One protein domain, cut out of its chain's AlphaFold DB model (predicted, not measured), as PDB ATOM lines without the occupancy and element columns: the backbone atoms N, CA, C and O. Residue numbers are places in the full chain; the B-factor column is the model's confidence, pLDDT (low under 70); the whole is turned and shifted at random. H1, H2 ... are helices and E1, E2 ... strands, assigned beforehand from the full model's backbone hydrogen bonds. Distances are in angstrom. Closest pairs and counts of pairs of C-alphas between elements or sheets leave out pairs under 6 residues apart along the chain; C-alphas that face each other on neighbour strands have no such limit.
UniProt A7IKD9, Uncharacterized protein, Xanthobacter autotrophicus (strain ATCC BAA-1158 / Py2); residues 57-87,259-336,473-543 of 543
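AT A GLANCE: This is residues 57 to 87, 259 to 336 and 473 to 543 of the 543 residues of an uncharacterized protein of Xanthobacter autotrophicus (strain ATCC BAA-1158 / Py2) (UniProt A7IKD9). Two groups of helices lie towards the two ends of a flat, loosely built body: H1, H4 and H5 at one end, H2, H6, H7 and H8 with the tiny sheet E1 E2 at the other, and H3 and H9 between them near the middle. The long, kinked H7 makes one edge, and residues 473 to 479 at its start stick out. The printed part has 180 residues with nine named helices and two named strands, in the order H1 H2 E1 H3 H4 H5 E2 H6 H7 H8 H9; the sheet is antiparallel and the class mostly helix. It is loose, with a radius of gyration of the C-alphas of 21.0 A, and spans 63 by 48 by 24 A.

HOW THE PARTS SIT: E1, residues 270 to 272, and E2, residues 319 to 321, are antiparallel neighbours; N 271 and O 320, 2.8 A apart, are within hydrogen-bond range. The closest C-alphas of E1 and H2, residues 259 to 266, are those of Phe 271 and Ala 264, 3.9 A apart. H2 touches H6, residues 322 to 333, at a shallow tilt of 9 degrees, opposite ways; the closest C-alphas are those of Ala 264 and Arg 322, 5.3 A. H7, residues 475 to 505, has a kink of 48 degrees near residue 498 and touches H2 with residues 499 to 503 alone, closest at the C-alphas of Ser 503 and Asp 265, 5.9 A. H8, residues 508 to 516, only just touches H2, with 3 pairs of C-alphas within 8 A, the closest Gly 511 and Leu 266, 5.9 A. H3, residues 274 to 282, touches no helix. H4, residues 285 to 298, and H5, residues 303 to 314, form a helical hairpin, closest at the C-alphas of Leu 296 and Glu 303, 5.5 A. H1, residues 57 to 85, touches H5 at a shallow tilt of 27 degrees, the same way, with the C-alphas of Arg 76 and Leu 308 closest at 5.8 A. With residues 76 to 81 alone H1 touches H9, residues 519 to 526, about perpendicular at 73 degrees; the C-alphas of Gly 77 and Arg 524 are closest, 4.3 A. Every O i to N i+4 pair is within hydrogen-bond range in H1, H2, H3 and H8, against 8 of 10 in H4, 7 of 8 in H5 and in H6, 20 of 27 in H7 and 3 of 4 in H9.

IN THESE COORDINATES: H1 begins at C-alpha 57 (-28.343, 39.129, 177.825) and measures 41.9 A; H7 measures 43.8 A and ends at C-alpha 505 (21.277, 56.527, 205.962). H4 measures 18.8 A, H5 16.0 A and H6 15.7 A.

THE WHOLE: The C-alphas farthest apart, Ser 57 and Thr 496, are 66.0 A apart. Residues 88 to 258 and 337 to 472 are not printed, with C-alpha gaps of 28.4 A and 17.0 A across the cuts. The links printed whole are tight. Residues 527 to 543 hold no named element; pLDDT is under 70 at residues 535 to 543.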
ATOM      1  N   SER A  57     -29.452  39.488 178.721       91.56
ATOM      2  CA  SER A  57     -28.343  39.129 177.825       91.56
ATOM      3  C   SER A  57     -27.103  39.975 178.103       91.56
ATOM      4  O   SER A  57     -26.014  39.431 178.259       91.56
ATOM      5  N   TYR A  58     -27.274  41.292 178.251       91.31
ATOM      6  CA  TYR A  58     -26.199  42.208 178.618       91.31
ATOM      7  C   TYR A  58     -25.625  41.886 179.998       91.31
ATOM      8  O   TYR A  58     -24.412  41.861 180.161       91.31
ATOM      9  N   THR A  59     -26.475  41.618 180.993       95.06
ATOM     10  CA  THR A  59     -26.012  41.297 182.353       95.06
ATOM     11  C   THR A  59     -25.183  40.015 182.361       95.06
ATOM     12  O   THR A  59     -24.153  39.955 183.029       95.06
ATOM     13  N   PHE A  60     -25.606  39.002 181.600       95.62
ATOM     14  CA  PHE A  60     -24.874  37.745 181.482       95.62
ATOM     15  C   PHE A  60     -23.544  37.920 180.734       95.62
ATOM     16  O   PHE A  60     -22.507  37.522 181.263       95.62
ATOM     17  N   ASP A  61     -23.543  38.588 179.576       94.69
ATOM     18  CA  ASP A  61     -22.318  38.906 178.823       94.69
ATOM     19  C   ASP A  61     -21.345  39.746 179.670       94.69
ATOM     20  O   ASP A  61     -20.166  39.413 179.780       94.69
ATOM     21  N   ALA A  62     -21.832  40.773 180.370       95.31
ATOM     22  CA  ALA A  62     -21.017  41.596 181.258       95.31
ATOM     23  C   ALA A  62     -20.426  40.792 182.427       95.31
ATOM     24  O   ALA A  62     -19.266  41.005 182.793       95.31
ATOM     25  N   ALA A  63     -21.180  39.846 182.998       95.19
ATOM     26  CA  ALA A  63     -20.675  38.952 184.037       95.19
ATOM     27  C   ALA A  63     -19.566  38.034 183.496       95.19
ATOM     28  O   ALA A  63     -18.496  37.959 184.098       95.19
ATOM     29  N   GLN A  64     -19.774  37.404 182.334       94.56
ATOM     30  CA  GLN A  64     -18.770  36.552 181.681       94.56
ATOM     31  C   GLN A  64     -17.495  37.335 181.339       94.56
ATOM     32  O   GLN A  64     -16.396  36.924 181.717       94.56
ATOM     33  N   ARG A  65     -17.636  38.508 180.704       95.94
ATOM     34  CA  ARG A  65     -16.516  39.412 180.396       95.94
ATOM     35  C   ARG A  65     -15.752  39.805 181.647       95.94
ATOM     36  O   ARG A  65     -14.526  39.790 181.640       95.94
ATOM     37  N   SER A  66     -16.461  40.133 182.725       95.50
ATOM     38  CA  SER A  66     -15.845  40.514 183.997       95.50
ATOM     39  C   SER A  66     -15.038  39.368 184.603       95.50
ATOM     40  O   SER A  66     -13.925  39.600 185.071       95.50
ATOM     41  N   LEU A  67     -15.556  38.135 184.563       94.31
ATOM     42  CA  LEU A  67     -14.838  36.956 185.055       94.31
ATOM     43  C   LEU A  67     -13.537  36.727 184.277       94.31
ATOM     44  O   LEU A  67     -12.471  36.642 184.887       94.31
ATOM     45  N   ILE A  68     -13.599  36.710 182.942       95.94
ATOM     46  CA  ILE A  68     -12.413  36.508 182.094       95.94
ATOM     47  C   ILE A  68     -11.432  37.678 182.242       95.94
ATOM     48  O   ILE A  68     -10.220  37.470 182.279       95.94
ATOM     49  N   PHE A  69     -11.926  38.912 182.371       97.00
ATOM     50  CA  PHE A  69     -11.088  40.091 182.586       97.00
ATOM     51  C   PHE A  69     -10.292  39.971 183.886       97.00
ATOM     52  O   PHE A  69      -9.069  40.117 183.875       97.00
ATOM     53  N   TRP A  70     -10.956  39.668 185.004       95.44
ATOM     54  CA  TRP A  70     -10.277  39.528 186.291       95.44
ATOM     55  C   TRP A  70      -9.347  38.316 186.333       95.44
ATOM     56  O   TRP A  70      -8.266  38.420 186.915       95.44
ATOM     57  N   ASP A  71      -9.696  37.214 185.666       94.94
ATOM     58  CA  ASP A  71      -8.780  36.087 185.506       94.94
ATOM     59  C   ASP A  71      -7.558  36.458 184.652       94.94
ATOM     60  O   ASP A  71      -6.428  36.162 185.028       94.94
ATOM     61  N   THR A  72      -7.738  37.216 183.568       97.19
ATOM     62  CA  THR A  72      -6.622  37.732 182.758       97.19
ATOM     63  C   THR A  72      -5.711  38.636 183.599       97.19
ATOM     64  O   THR A  72      -4.488  38.523 183.557       97.19
ATOM     65  N   MET A  73      -6.279  39.507 184.435       96.38
ATOM     66  CA  MET A  73      -5.503  40.368 185.336       96.38
ATOM     67  C   MET A  73      -4.748  39.573 186.412       96.38
ATOM     68  O   MET A  73      -3.618  39.929 186.750       96.38
ATOM     69  N   ARG A  74      -5.335  38.474 186.900       95.56
ATOM     70  CA  ARG A  74      -4.695  37.509 187.805       95.56
ATOM     71  C   ARG A  74      -3.534  36.779 187.131       95.56
ATOM     72  O   ARG A  74      -2.432  36.716 187.677       95.56
ATOM     73  N   GLN A  75      -3.757  36.273 185.918       96.69
ATOM     74  CA  GLN A  75      -2.728  35.642 185.094       96.69
ATOM     75  C   GLN A  75      -1.566  36.603 184.829       96.69
ATOM     76  O   GLN A  75      -0.412  36.200 184.939       96.69
ATOM     77  N   ARG A  76      -1.838  37.891 184.581       97.12
ATOM     78  CA  ARG A  76      -0.797  38.922 184.461       97.12
ATOM     79  C   ARG A  76       0.093  38.980 185.708       97.12
ATOM     80  O   ARG A  76       1.316  38.974 185.576       97.12
ATOM     81  N   GLY A  77      -0.501  39.039 186.902       96.44
ATOM     82  CA  GLY A  77       0.246  39.063 188.163       96.44
ATOM     83  C   GLY A  77       1.070  37.792 188.386       96.44
ATOM     84  O   GLY A  77       2.251  37.863 188.724       96.44
ATOM     85  N   ASN A  78       0.480  36.628 188.116       96.50
ATOM     86  CA  ASN A  78       1.157  35.335 188.221       96.50
ATOM     87  C   ASN A  78       2.316  35.182 187.230       96.50
ATOM     88  O   ASN A  78       3.389  34.720 187.616       96.50
ATOM     89  N   ASN A  79       2.125  35.594 185.975       96.44
ATOM     90  CA  ASN A  79       3.160  35.571 184.943       96.44
ATOM     91  C   ASN A  79       4.347  36.450 185.343       96.44
ATOM     92  O   ASN A  79       5.495  36.036 185.188       96.44
ATOM     93  N   TRP A  80       4.075  37.630 185.908       96.19
ATOM     94  CA  TRP A  80       5.112  38.508 186.442       96.19
ATOM     95  C   TRP A  80       5.887  37.841 187.588       96.19
ATOM     96  O   TRP A  80       7.112  37.783 187.542       96.19
ATOM     97  N   ILE A  81       5.200  37.241 188.567       95.94
ATOM     98  CA  ILE A  81       5.848  36.506 189.671       95.94
ATOM     99  C   ILE A  81       6.697  35.340 189.151       95.94
ATOM    100  O   ILE A  81       7.798  35.109 189.650       95.94
ATOM    101  N   ALA A  82       6.190  34.580 188.177       96.44
ATOM    102  CA  ALA A  82       6.918  33.467 187.581       96.44
ATOM    103  C   ALA A  82       8.193  33.949 186.868       96.44
ATOM    104  O   ALA A  82       9.249  33.339 187.033       96.44
ATOM    105  N   HIS A  83       8.116  35.065 186.136       95.94
ATOM    106  CA  HIS A  83       9.265  35.676 185.465       95.94
ATOM    107  C   HIS A  83      10.308  36.206 186.457       95.94
ATOM    108  O   HIS A  83      11.494  35.926 186.291       95.94
ATOM    109  N   GLU A  84       9.878  36.873 187.533       94.50
ATOM    110  CA  GLU A  84      10.755  37.310 188.630       94.50
ATOM    111  C   GLU A  84      11.477  36.109 189.274       94.50
ATOM    112  O   GLU A  84      12.699  36.126 189.419       94.50
ATOM    113  N   LYS A  85      10.751  35.025 189.595       95.50
ATOM    114  CA  LYS A  85      11.325  33.796 190.183       95.50
ATOM    115  C   LYS A  85      12.306  33.081 189.255       95.50
ATOM    116  O   LYS A  85      13.253  32.474 189.742       95.50
ATOM    117  N   ALA A  86      12.087  33.151 187.945       95.62
ATOM    118  CA  ALA A  86      12.990  32.590 186.943       95.62
ATOM    119  C   ALA A  86      14.279  33.416 186.753       95.62
ATOM    120  O   ALA A  86      15.110  33.058 185.924       95.62
ATOM    121  N   GLY A  87      14.452  34.525 187.485       94.88
ATOM    122  CA  GLY A  87      15.605  35.416 187.337       94.88
ATOM    123  C   GLY A  87      15.490  36.371 186.148       94.88
ATOM    124  O   GLY A  87      16.507  36.889 185.694       94.88
ATOM    125  N   THR A 259      16.902  64.518 190.445       90.75
ATOM    126  CA  THR A 259      15.801  63.602 190.791       90.75
ATOM    127  C   THR A 259      16.137  62.144 190.489       90.75
ATOM    128  O   THR A 259      15.785  61.266 191.273       90.75
ATOM    129  N   ALA A 260      16.881  61.881 189.411       91.31
ATOM    130  CA  ALA A 260      17.380  60.545 189.102       91.31
ATOM    131  C   ALA A 260      18.392  60.063 190.153       91.31
ATOM    132  O   ALA A 260      18.346  58.909 190.575       91.31
ATOM    133  N   SER A 261      19.256  60.968 190.625       94.25
ATOM    134  CA  SER A 261      20.214  60.673 191.699       94.25
ATOM    135  C   SER A 261      19.497  60.426 193.030       94.25
ATOM    136  O   SER A 261      19.804  59.453 193.709       94.25
ATOM    137  N   LEU A 262      18.469  61.221 193.350       95.12
ATOM    138  CA  LEU A 262      17.610  60.997 194.513       95.12
ATOM    139  C   LEU A 262      16.904  59.646 194.466       95.12
ATOM    140  O   LEU A 262      16.924  58.919 195.456       95.12
ATOM    141  N   ALA A 263      16.292  59.296 193.336       94.56
ATOM    142  CA  ALA A 263      15.632  58.008 193.179       94.56
ATOM    143  C   ALA A 263      16.620  56.840 193.356       94.56
ATOM    144  O   ALA A 263      16.276  55.839 193.984       94.56
ATOM    145  N   ALA A 264      17.855  56.981 192.862       96.06
ATOM    146  CA  ALA A 264      18.905  55.985 193.055       96.06
ATOM    147  C   ALA A 264      19.366  55.887 194.518       96.06
ATOM    148  O   ALA A 264      19.475  54.782 195.046       96.06
ATOM    149  N   ASP A 265      19.585  57.017 195.198       96.69
ATOM    150  CA  ASP A 265      20.006  57.045 196.604       96.69
ATOM    151  C   ASP A 265      18.917  56.461 197.520       96.69
ATOM    152  O   ASP A 265      19.220  55.631 198.375       96.69
ATOM    153  N   LEU A 266      17.637  56.779 197.281       96.38
ATOM    154  CA  LEU A 266      16.497  56.130 197.952       96.38
ATOM    155  C   LEU A 266      16.410  54.628 197.635       96.38
ATOM    156  O   LEU A 266      15.952  53.839 198.458       96.38
ATOM    157  N   GLY A 267      16.886  54.218 196.462       96.06
ATOM    158  CA  GLY A 267      17.054  52.823 196.069       96.06
ATOM    159  C   GLY A 267      18.290  52.135 196.666       96.06
ATOM    160  O   GLY A 267      18.566  50.988 196.300       96.06
ATOM    161  N   GLY A 268      19.022  52.781 197.580       95.75
ATOM    162  CA  GLY A 268      20.254  52.247 198.168       95.75
ATOM    163  C   GLY A 268      21.440  52.289 197.201       95.75
ATOM    164  O   GLY A 268      22.214  51.337 197.138       95.75
ATOM    165  N   GLY A 269      21.540  53.351 196.395       94.62
ATOM    166  CA  GLY A 269      22.580  53.551 195.377       94.62
ATOM    167  C   GLY A 269      22.273  52.922 194.011       94.62
ATOM    168  O   GLY A 269      23.086  53.013 193.089       94.62
ATOM    169  N   VAL A 270      21.097  52.307 193.858       96.38
ATOM    170  CA  VAL A 270      20.653  51.634 192.633       96.38
ATOM    171  C   VAL A 270      19.325  52.227 192.186       96.38
ATOM    172  O   VAL A 270      18.344  52.240 192.928       96.38
ATOM    173  N   PHE A 271      19.289  52.695 190.947       97.19
ATOM    174  CA  PHE A 271      18.105  53.253 190.324       97.19
ATOM    175  C   PHE A 271      17.146  52.151 189.863       97.19
ATOM    176  O   PHE A 271      17.544  51.182 189.209       97.19
ATOM    177  N   ASP A 272      15.865  52.322 190.186       97.31
ATOM    178  CA  ASP A 272      14.804  51.402 189.791       97.31
ATOM    179  C   ASP A 272      14.195  51.791 188.442       97.31
ATOM    180  O   ASP A 272      13.536  52.823 188.318       97.31
ATOM    181  N   GLY A 273      14.354  50.929 187.434       95.81
ATOM    182  CA  GLY A 273      13.757  51.121 186.115       95.81
ATOM    183  C   GLY A 273      12.234  51.234 186.123       95.81
ATOM    184  O   GLY A 273      11.679  51.790 185.179       95.81
ATOM    185  N   ALA A 274      11.551  50.802 187.191       95.94
ATOM    186  CA  ALA A 274      10.117  51.024 187.356       95.94
ATOM    187  C   ALA A 274       9.730  52.514 187.280       95.94
ATOM    188  O   ALA A 274       8.669  52.817 186.748       95.94
ATOM    189  N   TYR A 275      10.596  53.444 187.704       93.12
ATOM    190  CA  TYR A 275      10.347  54.884 187.550       93.12
ATOM    191  C   TYR A 275      10.373  55.345 186.086       93.12
ATOM    192  O   TYR A 275       9.656  56.270 185.713       93.12
ATOM    193  N   LEU A 276      11.177  54.705 185.227       91.88
ATOM    194  CA  LEU A 276      11.155  54.989 183.787       91.88
ATOM    195  C   LEU A 276       9.871  54.460 183.156       91.88
ATOM    196  O   LEU A 276       9.248  55.166 182.370       91.88
ATOM    197  N   VAL A 277       9.446  53.253 183.540       92.56
ATOM    198  CA  VAL A 277       8.179  52.684 183.060       92.56
ATOM    199  C   VAL A 277       6.984  53.521 183.516       92.56
ATOM    200  O   VAL A 277       6.099  53.793 182.713       92.56
ATOM    201  N   ASP A 278       6.991  54.003 184.759       90.69
ATOM    202  CA  ASP A 278       5.955  54.897 185.288       90.69
ATOM    203  C   ASP A 278       5.885  56.215 184.499       90.69
ATOM    204  O   ASP A 278       4.806  56.664 184.113       90.69
ATOM    205  N   ASN A 279       7.041  56.786 184.137       86.38
ATOM    206  CA  ASN A 279       7.094  57.945 183.245       86.38
ATOM    207  C   ASN A 279       6.481  57.645 181.867       86.38
ATOM    208  O   ASN A 279       5.736  58.477 181.354       86.38
ATOM    209  N   PHE A 280       6.735  56.469 181.276       87.25
ATOM    210  CA  PHE A 280       6.076  56.069 180.025       87.25
ATOM    211  C   PHE A 280       4.556  55.925 180.191       87.25
ATOM    212  O   PHE A 280       3.797  56.360 179.325       87.25
ATOM    213  N   GLU A 281       4.095  55.356 181.306       89.12
ATOM    214  CA  GLU A 281       2.671  55.215 181.620       89.12
ATOM    215  C   GLU A 281       1.977  56.578 181.803       89.12
ATOM    216  O   GLU A 281       0.833  56.757 181.363       89.12
ATOM    217  N   TYR A 282       2.677  57.569 182.363       85.56
ATOM    218  CA  TYR A 282       2.168  58.928 182.565       85.56
ATOM    219  C   TYR A 282       2.003  59.733 181.266       85.56
ATOM    220  O   TYR A 282       1.269  60.721 181.235       85.56
ATOM    221  N   LEU A 283       2.625  59.311 180.162       79.31
ATOM    222  CA  LEU A 283       2.505  60.010 178.877       79.31
ATOM    223  C   LEU A 283       1.172  59.821 178.188       79.31
ATOM    224  O   LEU A 283       0.768  60.654 177.376       79.31
ATOM    225  N   ASN A 284       0.483  58.731 178.503       84.00
ATOM    226  CA  ASN A 284      -0.859  58.501 178.010       84.00
ATOM    227  C   ASN A 284      -1.745  57.940 179.128       84.00
ATOM    228  O   ASN A 284      -2.124  56.768 179.078       84.00
ATOM    229  N   PRO A 285      -2.125  58.770 180.123       87.94
ATOM    230  CA  PRO A 285      -2.938  58.328 181.254       87.94
ATOM    231  C   PRO A 285      -4.280  57.747 180.804       87.94
ATOM    232  O   PRO A 285      -4.769  56.784 181.388       87.94
ATOM    233  N   ALA A 286      -4.859  58.295 179.728       88.81
ATOM    234  CA  ALA A 286      -6.098  57.792 179.147       88.81
ATOM    235  C   ALA A 286      -5.952  56.336 178.685       88.81
ATOM    236  O   ALA A 286      -6.810  55.511 178.990       88.81
ATOM    237  N   ASN A 287      -4.859  55.988 178.000       89.62
ATOM    238  CA  ASN A 287      -4.583  54.606 177.620       89.62
ATOM    239  C   ASN A 287      -4.202  53.737 178.828       89.62
ATOM    240  O   ASN A 287      -4.768  52.659 178.992       89.62
ATOM    241  N   THR A 288      -3.281  54.213 179.672       90.75
ATOM    242  CA  THR A 288      -2.738  53.488 180.832       90.75
ATOM    243  C   THR A 288      -3.824  53.080 181.818       90.75
ATOM    244  O   THR A 288      -3.880  51.917 182.213       90.75
ATOM    245  N   TYR A 289      -4.699  54.012 182.204       90.75
ATOM    246  CA  TYR A 289      -5.705  53.773 183.240       90.75
ATOM    247  C   TYR A 289      -7.045  53.278 182.692       90.75
ATOM    248  O   TYR A 289      -7.813  52.683 183.443       90.75
ATOM    249  N   PHE A 290      -7.336  53.491 181.403       94.00
ATOM    250  CA  PHE A 290      -8.633  53.131 180.825       94.00
ATOM    251  C   PHE A 290      -8.527  52.394 179.491       94.00
ATOM    252  O   PHE A 290      -8.927  51.237 179.411       94.00
ATOM    253  N   GLY A 291      -7.988  53.022 178.443       95.06
ATOM    254  CA  GLY A 291      -8.073  52.532 177.062       95.06
ATOM    255  C   GLY A 291      -7.541  51.109 176.863       95.06
ATOM    256  O   GLY A 291      -8.199  50.296 176.212       95.06
ATOM    257  N   LYS A 292      -6.413  50.769 177.490       94.44
ATOM    258  CA  LYS A 292      -5.834  49.419 177.467       94.44
ATOM    259  C   LYS A 292      -6.770  48.381 178.097       94.44
ATOM    260  O   LYS A 292      -7.033  47.343 177.494       94.44
ATOM    261  N   TYR A 293      -7.304  48.666 179.284       96.44
ATOM    262  CA  TYR A 293      -8.194  47.753 180.007       96.44
ATOM    263  C   TYR A 293      -9.584  47.666 179.371       96.44
ATOM    264  O   TYR A 293     -10.159  46.584 179.296       96.44
ATOM    265  N   TYR A 294     -10.101  48.773 178.838       96.69
ATOM    266  CA  TYR A 294     -11.337  48.781 178.063       96.69
ATOM    267  C   TYR A 294     -11.190  47.981 176.765       96.69
ATOM    268  O   TYR A 294     -12.099  47.243 176.392       96.69
ATOM    269  N   THR A 295     -10.043  48.073 176.085       97.00
ATOM    270  CA  THR A 295      -9.759  47.245 174.901       97.00
ATOM    271  C   THR A 295      -9.770  45.760 175.262       97.00
ATOM    272  O   THR A 295     -10.437  44.987 174.578       97.00
ATOM    273  N   LEU A 296      -9.128  45.378 176.375       97.69
ATOM    274  CA  LEU A 296      -9.186  44.010 176.901       97.69
ATOM    275  C   LEU A 296     -10.626  43.567 177.185       97.69
ATOM    276  O   LEU A 296     -11.046  42.515 176.719       97.69
ATOM    277  N   TYR A 297     -11.404  44.382 177.896       97.44
ATOM    278  CA  TYR A 297     -12.783  44.056 178.264       97.44
ATOM    279  C   TYR A 297     -13.730  43.962 177.051       97.44
ATOM    280  O   TYR A 297     -14.520  43.024 176.918       97.44
ATOM    281  N   SER A 298     -13.648  44.924 176.130       96.69
ATOM    282  CA  SER A 298     -14.505  44.979 174.936       96.69
ATOM    283  C   SER A 298     -14.180  43.883 173.916       96.69
ATOM    284  O   SER A 298     -15.062  43.479 173.163       96.69
ATOM    285  N   ARG A 299     -12.948  43.356 173.917       97.25
ATOM    286  CA  ARG A 299     -12.487  42.270 173.035       97.25
ATOM    287  C   ARG A 299     -12.073  41.022 173.820       97.25
ATOM    288  O   ARG A 299     -11.085  40.377 173.476       97.25
ATOM    289  N   ILE A 300     -12.821  40.688 174.875       97.31
ATOM    290  CA  ILE A 300     -12.398  39.680 175.856       97.31
ATOM    291  C   ILE A 300     -12.114  38.292 175.267       97.31
ATOM    292  O   ILE A 300     -11.308  37.557 175.817       97.31
ATOM    293  N   ASP A 301     -12.739  37.937 174.145       95.75
ATOM    294  CA  ASP A 301     -12.589  36.613 173.532       95.75
ATOM    295  C   ASP A 301     -11.291  36.469 172.719       95.75
ATOM    296  O   ASP A 301     -10.859  35.358 172.426       95.75
ATOM    297  N   THR A 302     -10.658  37.583 172.326       96.81
ATOM    298  CA  THR A 302      -9.505  37.586 171.402       96.81
ATOM    299  C   THR A 302      -8.280  38.318 171.939       96.81
ATOM    300  O   THR A 302      -7.151  38.019 171.553       96.81
ATOM    301  N   GLU A 303      -8.478  39.267 172.847       97.06
ATOM    302  CA  GLU A 303      -7.433  40.143 173.367       97.06
ATOM    303  C   GLU A 303      -6.570  39.567 174.514       97.06
ATOM    304  O   GLU A 303      -5.398  39.952 174.580       97.06
ATOM    305  N   PRO A 304      -7.038  38.645 175.390       97.50
ATOM    306  CA  PRO A 304      -6.263  38.197 176.551       97.50
ATOM    307  C   PRO A 304      -4.859  37.688 176.232       97.50
ATOM    308  O   PRO A 304      -3.908  38.078 176.906       97.50
ATOM    309  N   ALA A 305      -4.696  36.866 175.190       95.50
ATOM    310  CA  ALA A 305      -3.390  36.314 174.829       95.50
ATOM    311  C   ALA A 305      -2.392  37.419 174.446       95.50
ATOM    312  O   ALA A 305      -1.285  37.466 174.979       95.50
ATOM    313  N   ARG A 306      -2.814  38.357 173.585       93.00
ATOM    314  CA  ARG A 306      -1.997  39.502 173.154       93.00
ATOM    315  C   ARG A 306      -1.660  40.427 174.325       93.00
ATOM    316  O   ARG A 306      -0.529  40.899 174.428       93.00
ATOM    317  N   PHE A 307      -2.637  40.682 175.198       95.88
ATOM    318  CA  PHE A 307      -2.465  41.492 176.399       95.88
ATOM    319  C   PHE A 307      -1.438  40.861 177.345       95.88
ATOM    320  O   PHE A 307      -0.470  41.513 177.721       95.88
ATOM    321  N   LEU A 308      -1.616  39.585 177.697       96.19
ATOM    322  CA  LEU A 308      -0.731  38.865 178.612       96.19
ATOM    323  C   LEU A 308       0.684  38.741 178.066       96.19
ATOM    324  O   LEU A 308       1.632  38.900 178.832       96.19
ATOM    325  N   GLU A 309       0.826  38.471 176.768       92.00
ATOM    326  CA  GLU A 309       2.118  38.433 176.095       92.00
ATOM    327  C   GLU A 309       2.840  39.770 176.304       92.00
ATOM    328  O   GLU A 309       3.873  39.800 176.965       92.00
ATOM    329  N   PHE A 310       2.248  40.888 175.875       91.81
ATOM    330  CA  PHE A 310       2.859  42.210 176.033       91.81
ATOM    331  C   PHE A 310       3.158  42.573 177.499       91.81
ATOM    332  O   PHE A 310       4.235  43.089 177.803       91.81
ATOM    333  N   GLU A 311       2.252  42.256 178.429       94.19
ATOM    334  CA  GLU A 311       2.445  42.550 179.853       94.19
ATOM    335  C   GLU A 311       3.618  41.790 180.487       94.19
ATOM    336  O   GLU A 311       4.157  42.264 181.493       94.19
ATOM    337  N   ARG A 312       4.044  40.649 179.920       92.12
ATOM    338  CA  ARG A 312       5.261  39.952 180.374       92.12
ATOM    339  C   ARG A 312       6.492  40.830 180.193       92.12
ATOM    340  O   ARG A 312       7.320  40.886 181.097       92.12
ATOM    341  N   TRP A 313       6.596  41.527 179.061       91.88
ATOM    342  CA  TRP A 313       7.692  42.462 178.814       91.88
ATOM    343  C   TRP A 313       7.496  43.777 179.575       91.88
ATOM    344  O   TRP A 313       8.396  44.195 180.303       91.88
ATOM    345  N   TRP A 314       6.298  44.373 179.512       93.00
ATOM    346  CA  TRP A 314       5.993  45.655 180.170       93.00
ATOM    347  C   TRP A 314       6.153  45.616 181.704       93.00
ATOM    348  O   TRP A 314       6.397  46.627 182.356       93.00
ATOM    349  N   GLY A 315       5.992  44.442 182.324       91.44
ATOM    350  CA  GLY A 315       6.212  44.239 183.760       91.44
ATOM    351  C   GLY A 315       7.649  43.920 184.176       91.44
ATOM    352  O   GLY A 315       7.909  43.806 185.374       91.44
ATOM    353  N   GLY A 316       8.571  43.731 183.232       92.12
ATOM    354  CA  GLY A 316       9.940  43.309 183.520       92.12
ATOM    355  C   GLY A 316      10.830  44.480 183.916       92.12
ATOM    356  O   GLY A 316      11.504  45.028 183.057       92.12
ATOM    357  N   TYR A 317      10.863  44.852 185.199       95.44
ATOM    358  CA  TYR A 317      11.647  46.000 185.679       95.44
ATOM    359  C   TYR A 317      13.113  45.660 185.945       95.44
ATOM    360  O   TYR A 317      13.406  44.767 186.751       95.44
ATOM    361  N   PHE A 318      14.014  46.399 185.301       96.56
ATOM    362  CA  PHE A 318      15.468  46.230 185.376       96.56
ATOM    363  C   PHE A 318      16.115  47.433 186.060       96.56
ATOM    364  O   PHE A 318      15.568  48.535 186.058       96.56
ATOM    365  N   LEU A 319      17.269  47.219 186.683       97.19
ATOM    366  CA  LEU A 319      17.931  48.229 187.500       97.19
ATOM    367  C   LEU A 319      19.119  48.861 186.773       97.19
ATOM    368  O   LEU A 319      19.647  48.306 185.807       97.19
ATOM    369  N   MET A 320      19.551  50.020 187.264       96.44
ATOM    370  CA  MET A 320      20.762  50.725 186.831       96.44
ATOM    371  C   MET A 320      21.553  51.216 188.032       96.44
ATOM    372  O   MET A 320      20.970  51.589 189.049       96.44
ATOM    373  N   ASN A 321      22.874  51.286 187.910       96.69
ATOM    374  CA  ASN A 321      23.654  52.051 188.867       96.69
ATOM    375  C   ASN A 321      23.301  53.533 188.756       96.69
ATOM    376  O   ASN A 321      22.974  54.052 187.684       96.69
ATOM    377  N   ARG A 322      23.432  54.229 189.885       95.56
ATOM    378  CA  ARG A 322      23.265  55.678 189.988       95.56
ATOM    379  C   ARG A 322      24.034  56.450 188.911       95.56
ATOM    380  O   ARG A 322      23.457  57.314 188.259       95.56
ATOM    381  N   GLU A 323      25.304  56.111 188.694       94.56
ATOM    382  CA  GLU A 323      26.156  56.811 187.723       94.56
ATOM    383  C   GLU A 323      25.685  56.630 186.274       94.56
ATOM    384  O   GLU A 323      25.810  57.551 185.471       94.56
ATOM    385  N   GLU A 324      25.083  55.486 185.938       95.69
ATOM    386  CA  GLU A 324      24.528  55.242 184.602       95.69
ATOM    387  C   GLU A 324      23.335  56.162 184.330       95.69
ATOM    388  O   GLU A 324      23.343  56.919 183.357       95.69
ATOM    389  N   ILE A 325      22.326  56.147 185.209       94.00
ATOM    390  CA  ILE A 325      21.124  56.966 185.010       94.00
ATOM    391  C   ILE A 325      21.441  58.460 185.112       94.00
ATOM    392  O   ILE A 325      20.914  59.258 184.335       94.00
ATOM    393  N   LYS A 326      22.344  58.844 186.022       93.19
ATOM    394  CA  LYS A 326      22.807  60.224 186.160       93.19
ATOM    395  C   LYS A 326      23.451  60.694 184.862       93.19
ATOM    396  O   LYS A 326      23.059  61.737 184.342       93.19
ATOM    397  N   TRP A 327      24.365  59.903 184.296       94.25
ATOM    398  CA  TRP A 327      24.993  60.235 183.021       94.25
ATOM    399  C   TRP A 327      23.962  60.406 181.907       94.25
ATOM    400  O   TRP A 327      24.017  61.399 181.178       94.25
ATOM    401  N   ILE A 328      23.009  59.472 181.795       93.25
ATOM    402  CA  ILE A 328      21.956  59.493 180.769       93.25
ATOM    403  C   ILE A 328      21.140  60.784 180.873       93.25
ATOM    404  O   ILE A 328      20.990  61.506 179.888       93.25
ATOM    405  N   VAL A 329      20.645  61.127 182.061       90.38
ATOM    406  CA  VAL A 329      19.796  62.311 182.235       90.38
ATOM    407  C   VAL A 329      20.592  63.609 182.052       90.38
ATOM    408  O   VAL A 329      20.120  64.523 181.375       90.38
ATOM    409  N   GLU A 330      21.806  63.699 182.603       90.31
ATOM    410  CA  GLU A 330      22.642  64.906 182.534       90.31
ATOM    411  C   GLU A 330      23.171  65.201 181.131       90.31
ATOM    412  O   GLU A 330      23.264  66.369 180.744       90.31
ATOM    413  N   ASN A 331      23.568  64.173 180.381       91.50
ATOM    414  CA  ASN A 331      24.211  64.361 179.083       91.50
ATOM    415  C   ASN A 331      23.217  64.297 177.933       91.50
ATOM    416  O   ASN A 331      23.378  65.047 176.975       91.50
ATOM    417  N   LEU A 332      22.196  63.448 178.017       90.62
ATOM    418  CA  LEU A 332      21.271  63.233 176.913       90.62
ATOM    419  C   LEU A 332      20.030  64.111 177.071       90.62
ATOM    420  O   LEU A 332      19.914  65.139 176.410       90.62
ATOM    421  N   PHE A 333      19.151  63.775 178.014       87.38
ATOM    422  CA  PHE A 333      17.819  64.382 178.114       87.38
ATOM    423  C   PHE A 333      17.838  65.852 178.531       87.38
ATOM    424  O   PHE A 333      17.218  66.694 177.883       87.38
ATOM    425  N   VAL A 334      18.541  66.178 179.617       87.19
ATOM    426  CA  VAL A 334      18.573  67.551 180.130       87.19
ATOM    427  C   VAL A 334      19.661  68.364 179.443       87.19
ATOM    428  O   VAL A 334      19.436  69.530 179.144       87.19
ATOM    429  N   GLY A 335      20.827  67.771 179.183       88.38
ATOM    430  CA  GLY A 335      21.979  68.498 178.650       88.38
ATOM    431  C   GLY A 335      22.088  68.567 177.128       88.38
ATOM    432  O   GLY A 335      22.843  69.411 176.653       88.38
ATOM    433  N   ASN A 336      21.406  67.687 176.381       90.56
ATOM    434  CA  ASN A 336      21.480  67.584 174.915       90.56
ATOM    435  C   ASN A 336      22.921  67.650 174.357       90.56
ATOM    436  O   ASN A 336      23.225  68.341 173.385       90.56
ATOM    437  N   SER A 473      11.592  77.203 164.251       83.06
ATOM    438  CA  SER A 473      13.012  77.429 163.946       83.06
ATOM    439  C   SER A 473      13.907  77.278 165.188       83.06
ATOM    440  O   SER A 473      14.821  78.074 165.396       83.06
ATOM    441  N   ARG A 474      13.592  76.290 166.043       83.69
ATOM    442  CA  ARG A 474      14.284  75.961 167.304       83.69
ATOM    443  C   ARG A 474      14.290  77.060 168.373       83.69
ATOM    444  O   ARG A 474      14.999  76.948 169.370       83.69
ATOM    445  N   LYS A 475      13.502  78.132 168.228       83.69
ATOM    446  CA  LYS A 475      13.370  79.166 169.279       83.69
ATOM    447  C   LYS A 475      12.768  78.609 170.571       83.69
ATOM    448  O   LYS A 475      13.021  79.140 171.649       83.69
ATOM    449  N   ASP A 476      11.996  77.540 170.450       81.06
ATOM    450  CA  ASP A 476      11.445  76.743 171.538       81.06
ATOM    451  C   ASP A 476      12.509  75.942 172.310       81.06
ATOM    452  O   ASP A 476      12.222  75.474 173.408       81.06
ATOM    453  N   GLU A 477      13.748  75.843 171.806       84.62
ATOM    454  CA  GLU A 477      14.861  75.193 172.510       84.62
ATOM    455  C   GLU A 477      15.560  76.113 173.534       84.62
ATOM    456  O   GLU A 477      16.172  75.630 174.484       84.62
ATOM    457  N   ILE A 478      15.424  77.443 173.415       83.62
ATOM    458  CA  ILE A 478      16.089  78.424 174.303       83.62
ATOM    459  C   ILE A 478      15.767  78.192 175.796       83.62
ATOM    460  O   ILE A 478      16.684  78.218 176.621       83.62
ATOM    461  N   PRO A 479      14.505  77.931 176.201       83.94
ATOM    462  CA  PRO A 479      14.198  77.616 177.595       83.94
ATOM    463  C   PRO A 479      14.917  76.364 178.118       83.94
ATOM    464  O   PRO A 479      15.218  76.302 179.310       83.94
ATOM    465  N   PHE A 480      15.223  75.386 177.258       85.06
ATOM    466  CA  PHE A 480      15.921  74.166 177.670       85.06
ATOM    467  C   PHE A 480      17.366  74.436 178.066       85.06
ATOM    468  O   PHE A 480      17.848  73.824 179.014       85.06
ATOM    469  N   GLU A 481      18.033  75.403 177.436       84.81
ATOM    470  CA  GLU A 481      19.377  75.816 177.843       84.81
ATOM    471  C   GLU A 481      19.377  76.393 179.270       84.81
ATOM    472  O   GLU A 481      20.222  76.046 180.101       84.81
ATOM    473  N   VAL A 482      18.378  77.220 179.598       85.38
ATOM    474  CA  VAL A 482      18.202  77.758 180.957       85.38
ATOM    475  C   VAL A 482      17.940  76.628 181.952       85.38
ATOM    476  O   VAL A 482      18.577  76.569 183.004       85.38
ATOM    477  N   VAL A 483      17.040  75.704 181.607       85.56
ATOM    478  CA  VAL A 483      16.741  74.514 182.414       85.56
ATOM    479  C   VAL A 483      17.988  73.658 182.626       85.56
ATOM    480  O   VAL A 483      18.224  73.209 183.745       85.56
ATOM    481  N   ALA A 484      18.811  73.455 181.600       87.56
ATOM    482  CA  ALA A 484      20.035  72.673 181.692       87.56
ATOM    483  C   ALA A 484      21.038  73.306 182.663       87.56
ATOM    484  O   ALA A 484      21.614  72.606 183.498       87.56
ATOM    485  N   ASN A 485      21.191  74.631 182.620       87.06
ATOM    486  CA  ASN A 485      22.049  75.365 183.549       87.06
ATOM    487  C   ASN A 485      21.535  75.283 184.996       87.06
ATOM    488  O   ASN A 485      22.307  74.986 185.909       87.06
ATOM    489  N   VAL A 486      20.230  75.476 185.217       88.06
ATOM    490  CA  VAL A 486      19.609  75.332 186.549       88.06
ATOM    491  C   VAL A 486      19.735  73.896 187.063       88.06
ATOM    492  O   VAL A 486      20.108  73.681 188.214       88.06
ATOM    493  N   SER A 487      19.496  72.908 186.201       89.00
ATOM    494  CA  SER A 487      19.650  71.485 186.509       89.00
ATOM    495  C   SER A 487      21.067  71.157 186.976       89.00
ATOM    496  O   SER A 487      21.225  70.467 187.979       89.00
ATOM    497  N   GLN A 488      22.102  71.690 186.317       89.56
ATOM    498  CA  GLN A 488      23.492  71.488 186.740       89.56
ATOM    499  C   GLN A 488      23.771  72.075 188.127       89.56
ATOM    500  O   GLN A 488      24.477  71.455 188.923       89.56
ATOM    501  N   VAL A 489      23.220  73.252 188.440       91.06
ATOM    502  CA  VAL A 489      23.345  73.855 189.778       91.06
ATOM    503  C   VAL A 489      22.639  72.992 190.824       91.06
ATOM    504  O   VAL A 489      23.241  72.673 191.848       91.06
ATOM    505  N   ASN A 490      21.408  72.555 190.548       91.25
ATOM    506  CA  ASN A 490      20.638  71.691 191.444       91.25
ATOM    507  C   ASN A 490      21.327  70.342 191.670       91.25
ATOM    508  O   ASN A 490      21.422  69.894 192.808       91.25
ATOM    509  N   ALA A 491      21.849  69.719 190.611       91.38
ATOM    510  CA  ALA A 491      22.601  68.472 190.697       91.38
ATOM    511  C   ALA A 491      23.851  68.647 191.566       91.38
ATOM    512  O   ALA A 491      24.050  67.884 192.502       91.38
ATOM    513  N   ARG A 492      24.645  69.706 191.355       93.69
ATOM    514  CA  ARG A 492      25.816  69.997 192.204       93.69
ATOM    515  C   ARG A 492      25.442  70.239 193.665       93.69
ATOM    516  O   ARG A 492      26.136  69.753 194.556       93.69
ATOM    517  N   ALA A 493      24.362  70.975 193.921       95.00
ATOM    518  CA  ALA A 493      23.871  71.202 195.276       95.00
ATOM    519  C   ALA A 493      23.427  69.885 195.933       95.00
ATOM    520  O   ALA A 493      23.796  69.613 197.074       95.00
ATOM    521  N   TYR A 494      22.700  69.041 195.200       95.44
ATOM    522  CA  TYR A 494      22.295  67.720 195.663       95.44
ATOM    523  C   TYR A 494      23.504  66.844 196.015       95.44
ATOM    524  O   TYR A 494      23.573  66.328 197.130       95.44
ATOM    525  N   GLU A 495      24.483  66.746 195.113       95.62
ATOM    526  CA  GLU A 495      25.717  65.975 195.316       95.62
ATOM    527  C   GLU A 495      26.514  66.448 196.534       95.62
ATOM    528  O   GLU A 495      27.081  65.648 197.269       95.62
ATOM    529  N   THR A 496      26.544  67.761 196.770       97.12
ATOM    530  CA  THR A 496      27.340  68.342 197.857       97.12
ATOM    531  C   THR A 496      26.653  68.199 199.214       97.12
ATOM    532  O   THR A 496      27.317  67.925 200.211       97.12
ATOM    533  N   PHE A 497      25.336  68.417 199.277       97.31
ATOM    534  CA  PHE A 497      24.635  68.613 200.550       97.31
ATOM    535  C   PHE A 497      23.675  67.483 200.922       97.31
ATOM    536  O   PHE A 497      23.443  67.260 202.108       97.31
ATOM    537  N   VAL A 498      23.098  66.783 199.944       97.00
ATOM    538  CA  VAL A 498      22.027  65.804 200.182       97.00
ATOM    539  C   VAL A 498      22.540  64.376 200.037       97.00
ATOM    540  O   VAL A 498      22.302  63.556 200.924       97.00
ATOM    541  N   HIS A 499      23.284  64.090 198.965       96.75
ATOM    542  CA  HIS A 499      23.819  62.757 198.692       96.75
ATOM    543  C   HIS A 499      24.632  62.175 199.867       96.75
ATOM    544  O   HIS A 499      24.315  61.056 200.269       96.75
ATOM    545  N   PRO A 500      25.593  62.889 200.499       97.50
ATOM    546  CA  PRO A 500      26.404  62.315 201.580       97.50
ATOM    547  C   PRO A 500      25.587  61.917 202.815       97.50
ATOM    548  O   PRO A 500      25.977  61.020 203.557       97.50
ATOM    549  N   VAL A 501      24.454  62.588 203.046       97.38
ATOM    550  CA  VAL A 501      23.546  62.273 204.153       97.38
ATOM    551  C   VAL A 501      22.659  61.089 203.784       97.38
ATOM    552  O   VAL A 501      22.546  60.144 204.561       97.38
ATOM    553  N   LEU A 502      22.036  61.115 202.602       96.12
ATOM    554  CA  LEU A 502      21.132  60.046 202.181       96.12
ATOM    555  C   LEU A 502      21.859  58.721 201.967       96.12
ATOM    556  O   LEU A 502      21.376  57.705 202.456       96.12
ATOM    557  N   SER A 503      23.018  58.719 201.306       94.75
ATOM    558  CA  SER A 503      23.784  57.492 201.055       94.75
ATOM    559  C   SER A 503      24.326  56.851 202.337       94.75
ATOM    560  O   SER A 503      24.513  55.639 202.381       94.75
ATOM    561  N   ALA A 504      24.520  57.635 203.404       95.88
ATOM    562  CA  ALA A 504      24.900  57.123 204.720       95.88
ATOM    563  C   ALA A 504      23.720  56.513 205.501       95.88
ATOM    564  O   ALA A 504      23.933  55.666 206.368       95.88
ATOM    565  N   VAL A 505      22.484  56.950 205.229       96.94
ATOM    566  CA  VAL A 505      21.277  56.527 205.962       96.94
ATOM    567  C   VAL A 505      20.518  55.416 205.235       96.94
ATOM    568  O   VAL A 505      20.006  54.498 205.876       96.94
ATOM    569  N   VAL A 506      20.413  55.491 203.909       97.12
ATOM    570  CA  VAL A 506      19.649  54.537 203.103       97.12
ATOM    571  C   VAL A 506      20.517  53.331 202.767       97.12
ATOM    572  O   VAL A 506      21.451  53.406 201.975       97.12
ATOM    573  N   THR A 507      20.172  52.188 203.351       96.25
ATOM    574  CA  THR A 507      20.858  50.918 203.093       96.25
ATOM    575  C   THR A 507      20.340  50.230 201.820       96.25
ATOM    576  O   THR A 507      19.196  50.466 201.403       96.25
ATOM    577  N   PRO A 508      21.117  49.311 201.219       94.62
ATOM    578  CA  PRO A 508      20.640  48.471 200.117       94.62
ATOM    579  C   PRO A 508      19.371  47.668 200.455       94.62
ATOM    580  O   PRO A 508      18.524  47.438 199.590       94.62
ATOM    581  N   GLU A 509      19.201  47.245 201.710       96.69
ATOM    582  CA  GLU A 509      18.015  46.535 202.209       96.69
ATOM    583  C   GLU A 509      16.775  47.431 202.173       96.69
ATOM    584  O   GLU A 509      15.724  47.009 201.683       96.69
ATOM    585  N   MET A 510      16.902  48.676 202.645       97.00
ATOM    586  CA  MET A 510      15.828  49.672 202.576       97.00
ATOM    587  C   MET A 510      15.457  49.972 201.124       97.00
ATOM    588  O   MET A 510      14.274  49.978 200.786       97.00
ATOM    589  N   GLY A 511      16.457  50.131 200.253       96.25
ATOM    590  CA  GLY A 511      16.249  50.311 198.818       96.25
ATOM    591  C   GLY A 511      15.465  49.157 198.191       96.25
ATOM    592  O   GLY A 511      14.474  49.381 197.496       96.25
ATOM    593  N   ARG A 512      15.840  47.904 198.485       95.50
ATOM    594  CA  ARG A 512      15.095  46.710 198.039       95.50
ATOM    595  C   ARG A 512      13.652  46.699 198.548       95.50
ATOM    596  O   ARG A 512      12.747  46.390 197.773       95.50
ATOM    597  N   ALA A 513      13.427  47.054 199.813       96.00
ATOM    598  CA  ALA A 513      12.086  47.128 200.390       96.00
ATOM    599  C   ALA A 513      11.222  48.197 199.701       96.00
ATOM    600  O   ALA A 513      10.082  47.913 199.334       96.00
ATOM    601  N   LEU A 514      11.776  49.390 199.450       95.88
ATOM    602  CA  LEU A 514      11.091  50.462 198.721       95.88
ATOM    603  C   LEU A 514      10.736  50.048 197.288       95.88
ATOM    604  O   LEU A 514       9.607  50.265 196.850       95.88
ATOM    605  N   ARG A 515      11.649  49.371 196.578       95.19
ATOM    606  CA  ARG A 515      11.364  48.829 195.237       95.19
ATOM    607  C   ARG A 515      10.223  47.816 195.252       95.19
ATOM    608  O   ARG A 515       9.381  47.841 194.353       95.19
ATOM    609  N   ALA A 516      10.177  46.940 196.257       93.56
ATOM    610  CA  ALA A 516       9.137  45.918 196.385       93.56
ATOM    611  C   ALA A 516       7.732  46.521 196.568       93.56
ATOM    612  O   ALA A 516       6.760  45.946 196.079       93.56
ATOM    613  N   VAL A 517       7.631  47.692 197.208       94.62
ATOM    614  CA  VAL A 517       6.364  48.420 197.405       94.62
ATOM    615  C   VAL A 517       6.090  49.485 196.339       94.62
ATOM    616  O   VAL A 517       5.132  50.245 196.463       94.62
ATOM    617  N   HIS A 518       6.890  49.545 195.270       96.38
ATOM    618  CA  HIS A 518       6.617  50.439 194.147       96.38
ATOM    619  C   HIS A 518       5.217  50.145 193.560       96.38
ATOM    620  O   HIS A 518       4.909  48.968 193.325       96.38
ATOM    621  N   PRO A 519       4.376  51.159 193.260       95.19
ATOM    622  CA  PRO A 519       2.994  50.958 192.810       95.19
ATOM    623  C   PRO A 519       2.849  49.975 191.642       95.19
ATOM    624  O   PRO A 519       1.989  49.095 191.670       95.19
ATOM    625  N   LEU A 520       3.747  50.051 190.656       95.25
ATOM    626  CA  LEU A 520       3.752  49.136 189.510       95.25
ATOM    627  C   LEU A 520       3.968  47.655 189.877       95.25
ATOM    628  O   LEU A 520       3.406  46.772 189.219       95.25
ATOM    629  N   ARG A 521       4.754  47.364 190.924       95.88
ATOM    630  CA  ARG A 521       4.944  45.998 191.441       95.88
ATOM    631  C   ARG A 521       3.777  45.581 192.324       95.88
ATOM    632  O   ARG A 521       3.262  44.479 192.151       95.88
ATOM    633  N   LEU A 522       3.291  46.474 193.190       94.56
ATOM    634  CA  LEU A 522       2.112  46.216 194.025       94.56
ATOM    635  C   LEU A 522       0.862  45.914 193.192       94.56
ATOM    636  O   LEU A 522       0.115  45.007 193.537       94.56
ATOM    637  N   ALA A 523       0.656  46.604 192.068       92.62
ATOM    638  CA  ALA A 523      -0.475  46.354 191.175       92.62
ATOM    639  C   ALA A 523      -0.436  44.958 190.520       92.62
ATOM    640  O   ALA A 523      -1.483  44.393 190.199       92.62
ATOM    641  N   ARG A 524       0.760  44.391 190.313       94.12
ATOM    642  CA  ARG A 524       0.948  43.036 189.766       94.12
ATOM    643  C   ARG A 524       0.855  41.979 190.854       94.12
ATOM    644  O   ARG A 524       0.140  41.001 190.686       94.12
ATOM    645  N   TRP A 525       1.521  42.202 191.983       94.44
ATOM    646  CA  TRP A 525       1.455  41.306 193.133       94.44
ATOM    647  C   TRP A 525       0.039  41.229 193.726       94.44
ATOM    648  O   TRP A 525      -0.454  40.143 194.018       94.44
ATOM    649  N   GLY A 526      -0.640  42.370 193.863       93.12
ATOM    650  CA  GLY A 526      -1.971  42.467 194.461       93.12
ATOM    651  C   GLY A 526      -3.063  41.766 193.651       93.12
ATOM    652  O   GLY A 526      -4.030  41.288 194.236       93.12
ATOM    653  N   LEU A 527      -2.890  41.653 192.332       92.62
ATOM    654  CA  LEU A 527      -3.768  40.912 191.422       92.62
ATOM    655  C   LEU A 527      -3.097  39.592 191.019       92.62
ATOM    656  O   LEU A 527      -2.837  39.350 189.845       92.62
ATOM    657  N   SER A 528      -2.749  38.761 192.000       93.69
ATOM    658  CA  SER A 528      -2.120  37.452 191.784       93.69
ATOM    659  C   SER A 528      -2.629  36.422 192.789       93.69
ATOM    660  O   SER A 528      -3.257  36.774 193.789       93.69
ATOM    661  N   ASP A 529      -2.294  35.149 192.573       91.81
ATOM    662  CA  ASP A 529      -2.655  34.064 193.494       91.81
ATOM    663  C   ASP A 529      -1.910  34.129 194.833       91.81
ATOM    664  O   ASP A 529      -2.296  33.444 195.780       91.81
ATOM    665  N   LEU A 530      -0.842  34.933 194.927       88.94
ATOM    666  CA  LEU A 530      -0.102  35.126 196.174       88.94
ATOM    667  C   LEU A 530      -0.776  36.125 197.122       88.94
ATOM    668  O   LEU A 530      -0.404  36.163 198.293       88.94
ATOM    669  N   ASN A 531      -1.744  36.919 196.652       87.56
ATOM    670  CA  ASN A 531      -2.497  37.818 197.519       87.56
ATOM    671  C   ASN A 531      -3.690  37.068 198.146       87.56
ATOM    672  O   ASN A 531      -4.664  36.795 197.444       87.56
ATOM    673  N   PRO A 532      -3.684  36.787 199.464       79.69
ATOM    674  CA  PRO A 532      -4.769  36.053 200.118       79.69
ATOM    675  C   PRO A 532      -6.102  36.819 200.134       79.69
ATOM    676  O   PRO A 532      -7.151  36.210 200.332       79.69
ATOM    677  N   HIS A 533      -6.076  38.140 199.932       79.62
ATOM    678  CA  HIS A 533      -7.271  38.985 199.872       79.62
ATOM    679  C   HIS A 533      -7.854  39.107 198.463       79.62
ATOM    680  O   HIS A 533      -8.961  39.624 198.311       79.62
ATOM    681  N   PHE A 534      -7.138  38.645 197.434       77.62
ATOM    682  CA  PHE A 534      -7.681  38.556 196.088       77.62
ATOM    683  C   PHE A 534      -8.395  37.202 195.953       77.62
ATOM    684  O   PHE A 534      -7.748  36.166 196.107       77.62
ATOM    685  N   PRO A 535      -9.720  37.163 195.717       62.06
ATOM    686  CA  PRO A 535     -10.490  35.921 195.691       62.06
ATOM    687  C   PRO A 535     -10.194  35.104 194.419       62.06
ATOM    688  O   PRO A 535     -11.025  34.981 193.529       62.06
ATOM    689  N   SER A 536      -8.998  34.522 194.324       56.97
ATOM    690  CA  SER A 536      -8.521  33.772 193.153       56.97
ATOM    691  C   SER A 536      -9.189  32.406 192.989       56.97
ATOM    692  O   SER A 536      -9.341  31.928 191.869       56.97
ATOM    693  N   LYS A 537      -9.620  31.767 194.085       51.94
ATOM    694  CA  LYS A 537     -10.164  30.394 194.054       51.94
ATOM    695  C   LYS A 537     -11.690  30.301 193.968       51.94
ATOM    696  O   LYS A 537     -12.192  29.252 193.589       51.94
ATOM    697  N   ALA A 538     -12.420  31.362 194.314       48.44
ATOM    698  CA  ALA A 538     -13.884  31.318 194.422       48.44
ATOM    699  C   ALA A 538     -14.622  31.831 193.172       48.44
ATOM    700  O   ALA A 538     -15.753  31.424 192.931       48.44
ATOM    701  N   LEU A 539     -13.998  32.695 192.363       50.16
ATOM    702  CA  LEU A 539     -14.628  33.263 191.161       50.16
ATOM    703  C   LEU A 539     -14.646  32.300 189.957       50.16
ATOM    704  O   LEU A 539     -15.411  32.523 189.029       50.16
ATOM    705  N   ILE A 540     -13.828  31.238 189.974       49.69
ATOM    706  CA  ILE A 540     -13.539  30.401 188.792       49.69
ATOM    707  C   ILE A 540     -14.151  28.990 188.893       49.69
ATOM    708  O   ILE A 540     -14.323  28.327 187.880       49.69
ATOM    709  N   SER A 541     -14.581  28.518 190.070       41.88
ATOM    710  CA  SER A 541     -15.209  27.184 190.191       41.88
ATOM    711  C   SER A 541     -16.667  27.120 189.698       41.88
ATOM    712  O   SER A 541     -17.376  26.174 190.034       41.88
ATOM    713  N   LEU A 542     -17.145  28.150 188.991       40.09
ATOM    714  CA  LEU A 542     -18.521  28.278 188.491       40.09
ATOM    715  C   LEU A 542     -18.605  28.432 186.958       40.09
ATOM    716  O   LEU A 542     -19.705  28.613 186.436       40.09
ATOM    717  N   SER A 543     -17.474  28.342 186.251       36.28
ATOM    718  CA  SER A 543     -17.387  28.101 184.799       36.28
ATOM    719  C   SER A 543     -16.947  26.669 184.549       36.28
ATOM    720  O   SER A 543     -17.461  26.053 183.593       36.28
TER     721      SER A 543